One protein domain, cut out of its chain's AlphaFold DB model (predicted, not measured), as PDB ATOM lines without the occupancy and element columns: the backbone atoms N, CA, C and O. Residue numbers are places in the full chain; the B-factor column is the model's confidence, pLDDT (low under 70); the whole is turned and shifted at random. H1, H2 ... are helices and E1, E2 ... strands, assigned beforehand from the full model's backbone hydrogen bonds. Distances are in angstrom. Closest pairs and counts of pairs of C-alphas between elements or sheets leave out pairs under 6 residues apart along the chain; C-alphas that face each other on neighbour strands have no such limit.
ATOM      1  N   GLU A   4     -34.757  -6.288  16.669       78.94
ATOM      2  CA  GLU A   4     -35.782  -6.146  17.705       78.94
ATOM      3  C   GLU A   4     -35.160  -6.015  19.098       78.94
ATOM      4  O   GLU A   4     -35.600  -5.218  19.921       78.94
ATOM      5  N   HIS A   5     -34.114  -6.801  19.361       78.50
ATOM      6  CA  HIS A   5     -33.433  -6.870  20.650       78.50
ATOM      7  C   HIS A   5     -31.943  -7.135  20.448       78.50
ATOM      8  O   HIS A   5     -31.559  -7.764  19.465       78.50
ATOM      9  N   VAL A   6     -31.097  -6.714  21.387       81.75
ATOM     10  CA  VAL A   6     -29.667  -7.056  21.397       81.75
ATOM     11  C   VAL A   6     -29.356  -7.765  22.706       81.75
ATOM     12  O   VAL A   6     -29.573  -7.205  23.779       81.75
ATOM     13  N   TYR A   7     -28.869  -9.003  22.623       83.38
ATOM     14  CA  TYR A   7     -28.379  -9.720  23.796       83.38
ATOM     15  C   TYR A   7     -26.909  -9.395  24.037       83.38
ATOM     16  O   TYR A   7     -26.107  -9.440  23.103       83.38
ATOM     17  N   TYR A   8     -26.573  -9.117  25.292       81.12
ATOM     18  CA  TYR A   8     -25.208  -8.898  25.747       81.12
ATOM     19  C   TYR A   8     -24.790 -10.074  26.620       81.12
ATOM     20  O   TYR A   8     -25.408 -10.333  27.651       81.12
ATOM     21  N   PHE A   9     -23.744 -10.782  26.205       81.56
ATOM     22  CA  PHE A   9     -23.097 -11.794  27.033       81.56
ATOM     23  C   PHE A   9     -21.727 -11.276  27.423       81.56
ATOM     24  O   PHE A   9     -20.925 -10.958  26.548       81.56
ATOM     25  N   TYR A  10     -21.454 -11.212  28.717       75.38
ATOM     26  CA  TYR A  10     -20.115 -10.971  29.227       75.38
ATOM     27  C   TYR A  10     -19.615 -12.269  29.851       75.38
ATOM     28  O   TYR A  10     -20.360 -12.958  30.549       75.38
ATOM     29  N   ASN A  11     -18.373 -12.633  29.555       73.06
ATOM     30  CA  ASN A  11     -17.690 -13.695  30.274       73.06
ATOM     31  C   ASN A  11     -16.382 -13.130  30.821       73.06
ATOM     32  O   ASN A  11     -15.503 -12.721  30.058       73.06
ATOM     33  N   GLU A  12     -16.291 -13.085  32.144       60.78
ATOM     34  CA  GLU A  12     -15.061 -12.802  32.873       60.78
ATOM     35  C   GLU A  12     -14.411 -14.139  33.209       60.78
ATOM     36  O   GLU A  12     -14.485 -14.628  34.336       60.78
ATOM     37  N   ASP A  13     -13.805 -14.772  32.204       61.25
ATOM     38  CA  ASP A  13     -12.971 -15.934  32.475       61.25
ATOM     39  C   ASP A  13     -11.702 -15.424  33.175       61.25
ATOM     40  O   ASP A  13     -10.990 -14.556  32.657       61.25
ATOM     41  N   THR A  14     -11.444 -15.913  34.387       57.09
ATOM     42  CA  THR A  14     -10.515 -15.327  35.378       57.09
ATOM     43  C   THR A  14      -9.033 -15.398  34.990       57.09
ATOM     44  O   THR A  14      -8.151 -15.138  35.808       57.09
ATOM     45  N   THR A  15      -8.726 -15.739  33.739       62.09
ATOM     46  CA  THR A  15      -7.378 -16.058  33.269       62.09
ATOM     47  C   THR A  15      -7.075 -15.582  31.839       62.09
ATOM     48  O   THR A  15      -6.376 -16.296  31.136       62.09
ATOM     49  N   HIS A  16      -7.518 -14.387  31.408       57.72
ATOM     50  CA  HIS A  16      -6.701 -13.400  30.637       57.72
ATOM     51  C   HIS A  16      -7.436 -12.507  29.608       57.72
ATOM     52  O   HIS A  16      -6.814 -11.543  29.171       57.72
ATOM     53  N   HIS A  17      -8.713 -12.684  29.239       59.72
ATOM     54  CA  HIS A  17      -9.369 -11.746  28.300       59.72
ATOM     55  C   HIS A  17     -10.867 -11.552  28.586       59.72
ATOM     56  O   HIS A  17     -11.639 -12.505  28.583       59.72
ATOM     57  N   PHE A  18     -11.287 -10.299  28.802       68.25
ATOM     58  CA  PHE A  18     -12.701  -9.922  28.890       68.25
ATOM     59  C   PHE A  18     -13.343 -10.019  27.503       68.25
ATOM     60  O   PHE A  18     -12.959  -9.293  26.581       68.25
ATOM     61  N   HIS A  19     -14.329 -10.904  27.353       73.12
ATOM     62  CA  HIS A  19     -15.082 -11.054  26.113       73.12
ATOM     63  C   HIS A  19     -16.521 -10.577  26.308       73.12
ATOM     64  O   HIS A  19     -17.269 -11.138  27.110       73.12
ATOM     65  N   THR A  20     -16.919  -9.572  25.525       75.88
ATOM     66  CA  THR A  20     -18.323  -9.169  25.378       75.88
ATOM     67  C   THR A  20     -18.839  -9.600  24.014       75.88
ATOM     68  O   THR A  20     -18.230  -9.305  22.987       75.88
ATOM     69  N   TRP A  21     -19.987 -10.267  24.004       80.38
ATOM     70  CA  TRP A  21     -20.706 -10.655  22.800       80.38
ATOM     71  C   TRP A  21     -21.988  -9.845  22.686       80.38
ATOM     72  O   TRP A  21     -22.806  -9.846  23.603       80.38
ATOM     73  N   MET A  22     -22.174  -9.204  21.536       83.00
ATOM     74  CA  MET A  22     -23.413  -8.525  21.168       83.00
ATOM     75  C   MET A  22     -24.115  -9.346  20.094       83.00
ATOM     76  O   MET A  22     -23.576  -9.539  19.005       83.00
ATOM     77  N   VAL A  23     -25.312  -9.842  20.398       82.81
ATOM     78  CA  VAL A  23     -26.094 -10.672  19.477       82.81
ATOM     79  C   VAL A  23     -27.389  -9.941  19.125       82.81
ATOM     80  O   VAL A  23     -28.361 -10.028  19.881       82.81
ATOM     81  N   PRO A  24     -27.419  -9.196  18.003       81.62
ATOM     82  CA  PRO A  24     -28.636  -8.564  17.520       81.62
ATOM     83  C   PRO A  24     -29.625  -9.622  17.033       81.62
ATOM     84  O   PRO A  24     -29.269 -10.553  16.308       81.62
ATOM     85  N   ARG A  25     -30.878  -9.468  17.449       82.75
ATOM     86  CA  ARG A  25     -31.971 -10.385  17.168       82.75
ATOM     87  C   ARG A  25     -32.826  -9.865  16.025       82.75
ATOM     88  O   ARG A  25     -33.369  -8.767  16.104       82.75
ATOM     89  N   TYR A  26     -32.959 -10.691  14.998       82.69
ATOM     90  CA  TYR A  26     -33.745 -10.424  13.799       82.69
ATOM     91  C   TYR A  26     -34.985 -11.318  13.756       82.69
ATOM     92  O   TYR A  26     -34.988 -12.403  14.340       82.69
ATOM     93  N   GLU A  27     -36.006 -10.909  13.003       82.44
ATOM     94  CA  GLU A  27     -37.294 -11.612  12.914       82.44
ATOM     95  C   GLU A  27     -37.147 -13.103  12.544       82.44
ATOM     96  O   GLU A  27     -37.751 -13.981  13.163       82.44
ATOM     97  N   TRP A  28     -36.255 -13.428  11.601       83.69
ATOM     98  CA  TRP A  28     -36.008 -14.814  11.188       83.69
ATOM     99  C   TRP A  28     -35.501 -15.708  12.330       83.69
ATOM    100  O   TRP A  28     -35.646 -16.929  12.257       83.69
ATOM    101  N   MET A  29     -34.932 -15.131  13.397       84.69
ATOM    102  CA  MET A  29     -34.436 -15.869  14.562       84.69
ATOM    103  C   MET A  29     -35.570 -16.388  15.452       84.69
ATOM    104  O   MET A  29     -35.350 -17.336  16.205       84.69
ATOM    105  N   HIS A  30     -36.795 -15.847  15.351       82.69
ATOM    106  CA  HIS A  30     -37.948 -16.328  16.132       82.69
ATOM    107  C   HIS A  30     -38.264 -17.801  15.885       82.69
ATOM    108  O   HIS A  30     -38.760 -18.472  16.789       82.69
ATOM    109  N   ARG A  31     -37.914 -18.332  14.706       83.94
ATOM    110  CA  ARG A  31     -38.100 -19.755  14.375       83.94
ATOM    111  C   ARG A  31     -37.310 -20.706  15.281       83.94
ATOM    112  O   ARG A  31     -37.628 -21.888  15.326       83.94
ATOM    113  N   PHE A  32     -36.283 -20.209  15.973       82.25
ATOM    114  CA  PHE A  32     -35.445 -20.987  16.889       82.25
ATOM    115  C   PHE A  32     -35.857 -20.828  18.360       82.25
ATOM    116  O   PHE A  32     -35.272 -21.474  19.227       82.25
ATOM    117  N   GLY A  33     -36.863 -19.997  18.647       81.81
ATOM    118  CA  GLY A  33     -37.334 -19.695  19.995       81.81
ATOM    119  C   GLY A  33     -37.094 -18.242  20.403       81.81
ATOM    120  O   GLY A  33     -36.469 -17.464  19.680       81.81
ATOM    121  N   ARG A  34     -37.648 -17.871  21.567       75.25
ATOM    122  CA  ARG A  34     -37.600 -16.507  22.136       75.25
ATOM    123  C   ARG A  34     -36.655 -16.331  23.318       75.25
ATOM    124  O   ARG A  34     -36.453 -15.203  23.756       75.25
ATOM    125  N   SER A  35     -36.107 -17.424  23.830       77.25
ATOM    126  CA  SER A  35     -35.283 -17.430  25.031       77.25
ATOM    127  C   SER A  35     -33.791 -17.334  24.701       77.25
ATOM    128  O   SER A  35     -33.387 -17.504  23.548       77.25
ATOM    129  N   VAL A  36     -32.955 -17.059  25.702       72.12
ATOM    130  CA  VAL A  36     -31.508 -16.879  25.500       72.12
ATOM    131  C   VAL A  36     -30.834 -18.169  25.009       72.12
ATOM    132  O   VAL A  36     -29.879 -18.133  24.236       72.12
ATOM    133  N   GLU A  37     -31.392 -19.327  25.362       76.06
ATOM    134  CA  GLU A  37     -30.944 -20.655  24.939       76.06
ATOM    135  C   GLU A  37     -31.091 -20.859  23.422       76.06
ATOM    136  O   GLU A  37     -30.359 -21.656  22.830       76.06
ATOM    137  N   SER A  38     -31.980 -20.097  22.770       79.56
ATOM    138  CA  SER A  38     -32.154 -20.106  21.310       79.56
ATOM    139  C   SER A  38     -30.986 -19.462  20.552       79.56
ATOM    140  O   SER A  38     -30.837 -19.674  19.349       79.56
ATOM    141  N   VAL A  39     -30.095 -18.729  21.232       80.88
ATOM    142  CA  VAL A  39     -28.952 -18.067  20.584       80.88
ATOM    143  C   VAL A  39     -27.970 -19.080  19.999       80.88
ATOM    144  O   VAL A  39     -27.498 -18.907  18.878       80.88
ATOM    145  N   ARG A  40     -27.698 -20.188  20.700       83.38
ATOM    146  CA  ARG A  40     -26.788 -21.234  20.209       83.38
ATOM    147  C   ARG A  40     -27.247 -21.853  18.876       83.38
ATOM    148  O   ARG A  40     -26.431 -21.882  17.951       83.38
ATOM    149  N   PRO A  41     -28.496 -22.341  18.726       83.38
ATOM    150  CA  PRO A  41     -28.962 -22.870  17.446       83.38
ATOM    151  C   PRO A  41     -29.031 -21.797  16.354       83.38
ATOM    152  O   PRO A  41     -28.730 -22.108  15.203       83.38
ATOM    153  N   VAL A  42     -29.328 -20.536  16.694       84.69
ATOM    154  CA  VAL A  42     -29.294 -19.427  15.728       84.69
ATOM    155  C   VAL A  42     -27.885 -19.193  15.182       84.69
ATOM    156  O   VAL A  42     -27.702 -19.145  13.966       84.69
ATOM    157  N   LEU A  43     -26.883 -19.080  16.058       81.38
ATOM    158  CA  LEU A  43     -25.491 -18.873  15.652       81.38
ATOM    159  C   LEU A  43     -24.980 -20.047  14.811       81.38
ATOM    160  O   LEU A  43     -24.296 -19.844  13.808       81.38
ATOM    161  N   LEU A  44     -25.353 -21.276  15.179       85.00
ATOM    162  CA  LEU A  44     -25.016 -22.467  14.405       85.00
ATOM    163  C   LEU A  44     -25.669 -22.445  13.015       85.00
ATOM    164  O   LEU A  44     -25.011 -22.764  12.025       85.00
ATOM    165  N   HIS A  45     -26.941 -22.045  12.928       85.62
ATOM    166  CA  HIS A  45     -27.647 -21.917  11.657       85.62
ATOM    167  C   HIS A  45     -27.006 -20.851  10.767       85.62
ATOM    168  O   HIS A  45     -26.707 -21.145   9.609       85.62
ATOM    169  N   ALA A  46     -26.723 -19.668  11.318       82.62
ATOM    170  CA  ALA A  46     -26.058 -18.580  10.610       82.62
ATOM    171  C   ALA A  46     -24.682 -19.010  10.079       82.62
ATOM    172  O   ALA A  46     -24.367 -18.800   8.911       82.62
ATOM    173  N   ARG A  47     -23.884 -19.703  10.898       81.62
ATOM    174  CA  ARG A  47     -22.570 -20.206  10.479       81.62
ATOM    175  C   ARG A  47     -22.658 -21.196   9.315       81.62
ATOM    176  O   ARG A  47     -21.821 -21.155   8.419       81.62
ATOM    177  N   ASN A  48     -23.646 -22.088   9.340       82.94
ATOM    178  CA  ASN A  48     -23.750 -23.179   8.372       82.94
ATOM    179  C   ASN A  48     -24.491 -22.785   7.081       82.94
ATOM    180  O   ASN A  48     -24.222 -23.376   6.042       82.94
ATOM    181  N   HIS A  49     -25.413 -21.819   7.142       79.69
ATOM    182  CA  HIS A  49     -26.325 -21.490   6.033       79.69
ATOM    183  C   HIS A  49     -26.271 -20.021   5.596       79.69
ATOM    184  O   HIS A  49     -26.837 -19.675   4.567       79.69
ATOM    185  N   MET A  50     -25.623 -19.142   6.366       72.69
ATOM    186  CA  MET A  50     -25.576 -17.699   6.089       72.69
ATOM    187  C   MET A  50     -24.150 -17.189   5.851       72.69
ATOM    188  O   MET A  50     -23.903 -15.991   5.943       72.69
ATOM    189  N   ASN A  51     -23.219 -18.069   5.481       67.19
ATOM    190  CA  ASN A  51     -21.830 -17.724   5.153       67.19
ATOM    191  C   ASN A  51     -21.633 -17.165   3.725       67.19
ATOM    192  O   ASN A  51     -20.500 -17.029   3.266       67.19
ATOM    193  N   HIS A  52     -22.715 -16.858   3.006       69.06
ATOM    194  CA  HIS A  52     -22.662 -16.294   1.659       69.06
ATOM    195  C   HIS A  52     -22.186 -14.829   1.670       69.06
ATOM    196  O   HIS A  52     -22.406 -14.096   2.636       69.06
ATOM    197  N   GLY A  53     -21.517 -14.402   0.591       64.12
ATOM    198  CA  GLY A  53     -20.744 -13.152   0.539       64.12
ATOM    199  C   GLY A  53     -21.514 -11.872   0.895       64.12
ATOM    200  O   GLY A  53     -20.929 -10.955   1.470       64.12
ATOM    201  N   GLU A  54     -22.822 -11.820   0.632       67.12
ATOM    202  CA  GLU A  54     -23.670 -10.662   0.954       67.12
ATOM    203  C   GLU A  54     -23.885 -10.486   2.465       67.12
ATOM    204  O   GLU A  54     -23.701  -9.386   2.984       67.12
ATOM    205  N   ASN A  55     -24.156 -11.570   3.203       67.75
ATOM    206  CA  ASN A  55     -24.313 -11.513   4.662       67.75
ATOM    207  C   ASN A  55     -23.013 -11.083   5.349       67.75
ATOM    208  O   ASN A  55     -23.030 -10.327   6.320       67.75
ATOM    209  N   LEU A  56     -21.868 -11.529   4.823       70.00
ATOM    210  CA  LEU A  56     -20.563 -11.141   5.352       70.00
ATOM    211  C   LEU A  56     -20.262  -9.654   5.102       70.00
ATOM    212  O   LEU A  56     -19.605  -9.019   5.927       70.00
ATOM    213  N   SER A  57     -20.748  -9.093   3.989       75.75
ATOM    214  CA  SER A  57     -20.613  -7.667   3.676       75.75
ATOM    215  C   SER A  57     -21.389  -6.802   4.671       75.75
ATOM    216  O   SER A  57     -20.828  -5.862   5.231       75.75
ATOM    217  N   GLU A  58     -22.636  -7.165   4.980       76.44
ATOM    218  CA  GLU A  58     -23.453  -6.440   5.963       76.44
ATOM    219  C   GLU A  58     -22.868  -6.523   7.380       76.44
ATOM    220  O   GLU A  58     -22.789  -5.511   8.078       76.44
ATOM    221  N   VAL A  59     -22.350  -7.691   7.781       74.75
ATOM    222  CA  VAL A  59     -21.628  -7.834   9.057       74.75
ATOM    223  C   VAL A  59     -20.394  -6.928   9.095       74.75
ATOM    224  O   VAL A  59     -20.168  -6.240  10.089       74.75
ATOM    225  N   ARG A  60     -19.605  -6.866   8.013       77.56
ATOM    226  CA  ARG A  60     -18.432  -5.978   7.932       77.56
ATOM    227  C   ARG A  60     -18.813  -4.500   7.999       77.56
ATOM    228  O   ARG A  60     -18.117  -3.747   8.674       77.56
ATOM    229  N   LYS A  61     -19.909  -4.088   7.353       82.38
ATOM    230  CA  LYS A  61     -20.427  -2.712   7.441       82.38
ATOM    231  C   LYS A  61     -20.841  -2.361   8.868       82.38
ATOM    232  O   LYS A  61     -20.429  -1.322   9.370       82.38
ATOM    233  N   ALA A  62     -21.580  -3.244   9.541       79.31
ATOM    234  CA  ALA A  62     -21.979  -3.032  10.930       79.31
ATOM    235  C   ALA A  62     -20.763  -2.918  11.870       79.31
ATOM    236  O   ALA A  62     -20.733  -2.035  12.724       79.31
ATOM    237  N   ILE A  63     -19.732  -3.754  11.678       82.06
ATOM    238  CA  ILE A  63     -18.474  -3.670  12.442       82.06
ATOM    239  C   ILE A  63     -17.755  -2.340  12.182       82.06
ATOM    240  O   ILE A  63     -17.266  -1.722  13.128       82.06
ATOM    241  N   ALA A  64     -17.690  -1.888  10.926       84.12
ATOM    242  CA  ALA A  64     -17.064  -0.614  10.580       84.12
ATOM    243  C   ALA A  64     -17.780   0.568  11.252       84.12
ATOM    244  O   ALA A  64     -17.119   1.383  11.891       84.12
ATOM    245  N   MET A  65     -19.117   0.602  11.198       84.56
ATOM    246  CA  MET A  65     -19.924   1.631  11.866       84.56
ATOM    247  C   MET A  65     -19.724   1.621  13.386       84.56
ATOM    248  O   MET A  65     -19.511   2.667  13.986       84.56
ATOM    249  N   LEU A  66     -19.742   0.437  14.012       81.38
ATOM    250  CA  LEU A  66     -19.516   0.312  15.454       81.38
ATOM    251  C   LEU A  66     -18.117   0.806  15.848       81.38
ATOM    252  O   LEU A  66     -17.956   1.481  16.858       81.38
ATOM    253  N   THR A  67     -17.104   0.488  15.041       82.06
ATOM    254  CA  THR A  67     -15.720   0.924  15.278       82.06
ATOM    255  C   THR A  67     -15.588   2.442  15.172       82.06
ATOM    256  O   THR A  67     -14.893   3.052  15.982       82.06
ATOM    257  N   GLU A  68     -16.243   3.053  14.183       87.94
ATOM    258  CA  GLU A  68     -16.245   4.504  14.004       87.94
ATOM    259  C   GLU A  68     -16.870   5.210  15.210       87.94
ATOM    260  O   GLU A  68     -16.241   6.096  15.788       87.94
ATOM    261  N   GLU A  69     -18.048   4.767  15.651       84.06
ATOM    262  CA  GLU A  69     -18.737   5.369  16.797       84.06
ATOM    263  C   GLU A  69     -17.965   5.182  18.111       84.06
ATOM    264  O   GLU A  69     -17.779   6.140  18.860       84.06
ATOM    265  N   LEU A  70     -17.393   3.997  18.356       80.25
ATOM    266  CA  LEU A  70     -16.555   3.761  19.540       80.25
ATOM    267  C   LEU A  70     -15.278   4.620  19.560       80.25
ATOM    268  O   LEU A  70     -14.774   4.961  20.630       80.25
ATOM    269  N   ASN A  71     -14.721   4.961  18.395       81.94
ATOM    270  CA  ASN A  71     -13.555   5.842  18.305       81.94
ATOM    271  C   ASN A  71     -13.936   7.330  18.384       81.94
ATOM    272  O   ASN A  71     -13.145   8.134  18.883       81.94
ATOM    273  N   ARG A  72     -15.147   7.698  17.943       83.00
ATOM    274  CA  ARG A  72     -15.704   9.050  18.092       83.00
ATOM    275  C   ARG A  72     -15.829   9.430  19.571       83.00
ATOM    276  O   ARG A  72     -15.388  10.514  19.951       83.00
ATOM    277  N   GLU A  73     -16.329   8.519  20.409       62.16
ATOM    278  CA  GLU A  73     -16.454   8.743  21.861       62.16
ATOM    279  C   GLU A  73     -15.105   8.853  22.587       62.16
ATOM    280  O   GLU A  73     -15.011   9.551  23.587       62.16
ATOM    281  N   LYS A  74     -14.031   8.235  22.079       58.47
ATOM    282  CA  LYS A  74     -12.682   8.373  22.667       58.47
ATOM    283  C   LYS A  74     -12.016   9.727  22.404       58.47
ATOM    284  O   LYS A  74     -10.986  10.012  23.008       58.47
ATOM    285  N   THR A  75     -12.555  10.512  21.472       55.81
ATOM    286  CA  THR A  75     -11.966  11.784  21.016       55.81
ATOM    287  C   THR A  75     -12.776  13.004  21.489       55.81
ATOM    288  O   THR A  75     -12.433  14.131  21.140       55.81
TER     289      THR A  75
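Overview. This is residues 4 to 75 of the 76 residues of an uncharacterized protein of Cytobacillus oceanisediminis (UniProt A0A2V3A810). A two-stranded hairpin, E1 and E2, has a corner of two helices, H1 and H2, at the end where E2 runs out, and a long helix, H3, sticks out free with residues 56 to 73. The 72 printed residues hold E1, E2, H1, H2, H3 in that order, the strands antiparallel, class mixed. The whole is loose, radius of gyration of the C-alphas 14.5 A, spanning 41 by 34 by 22 A.

Along the chain. E1, residues 4 to 11, begins at C-alpha 4 (-35.782, -6.146, 17.705) and is 23.3 A long; E2, residues 19 to 26, 22.4 A. H1 is residues 27 to 32, H2 36 to 49, 20.7 A. H3, residues 53 to 73, 30.9 A, ends at C-alpha 73 (-16.454, 8.743, 21.861).

Arrangement. In the hairpin E1 and E2, N 7 and O 23 are within hydrogen-bond range at 3.0 A. H1 touches H2, about perpendicular at 74 degrees, through H2's residues 38 to 42 alone; the closest C-alphas, Phe 32 and Ser 38, are 5.6 A apart. E2 and H2 are near each other, with 5 pairs of C-alphas within 10 A. H3 is apart from E1, E2, H1 and H2. Every O i to N i+4 pair is within range in H3, 8 of 10 in H2, 0 of 2 in H1, where 2 of 3 O i to N i+3 pairs are.

Size, cuts and confidence. C-alphas 31 and 75 are farthest apart, 41.5 A. The printed part has no cut and no long link. pLDDT is under 70 at residues 12 to 18, 51 to 55 and 73 to 75.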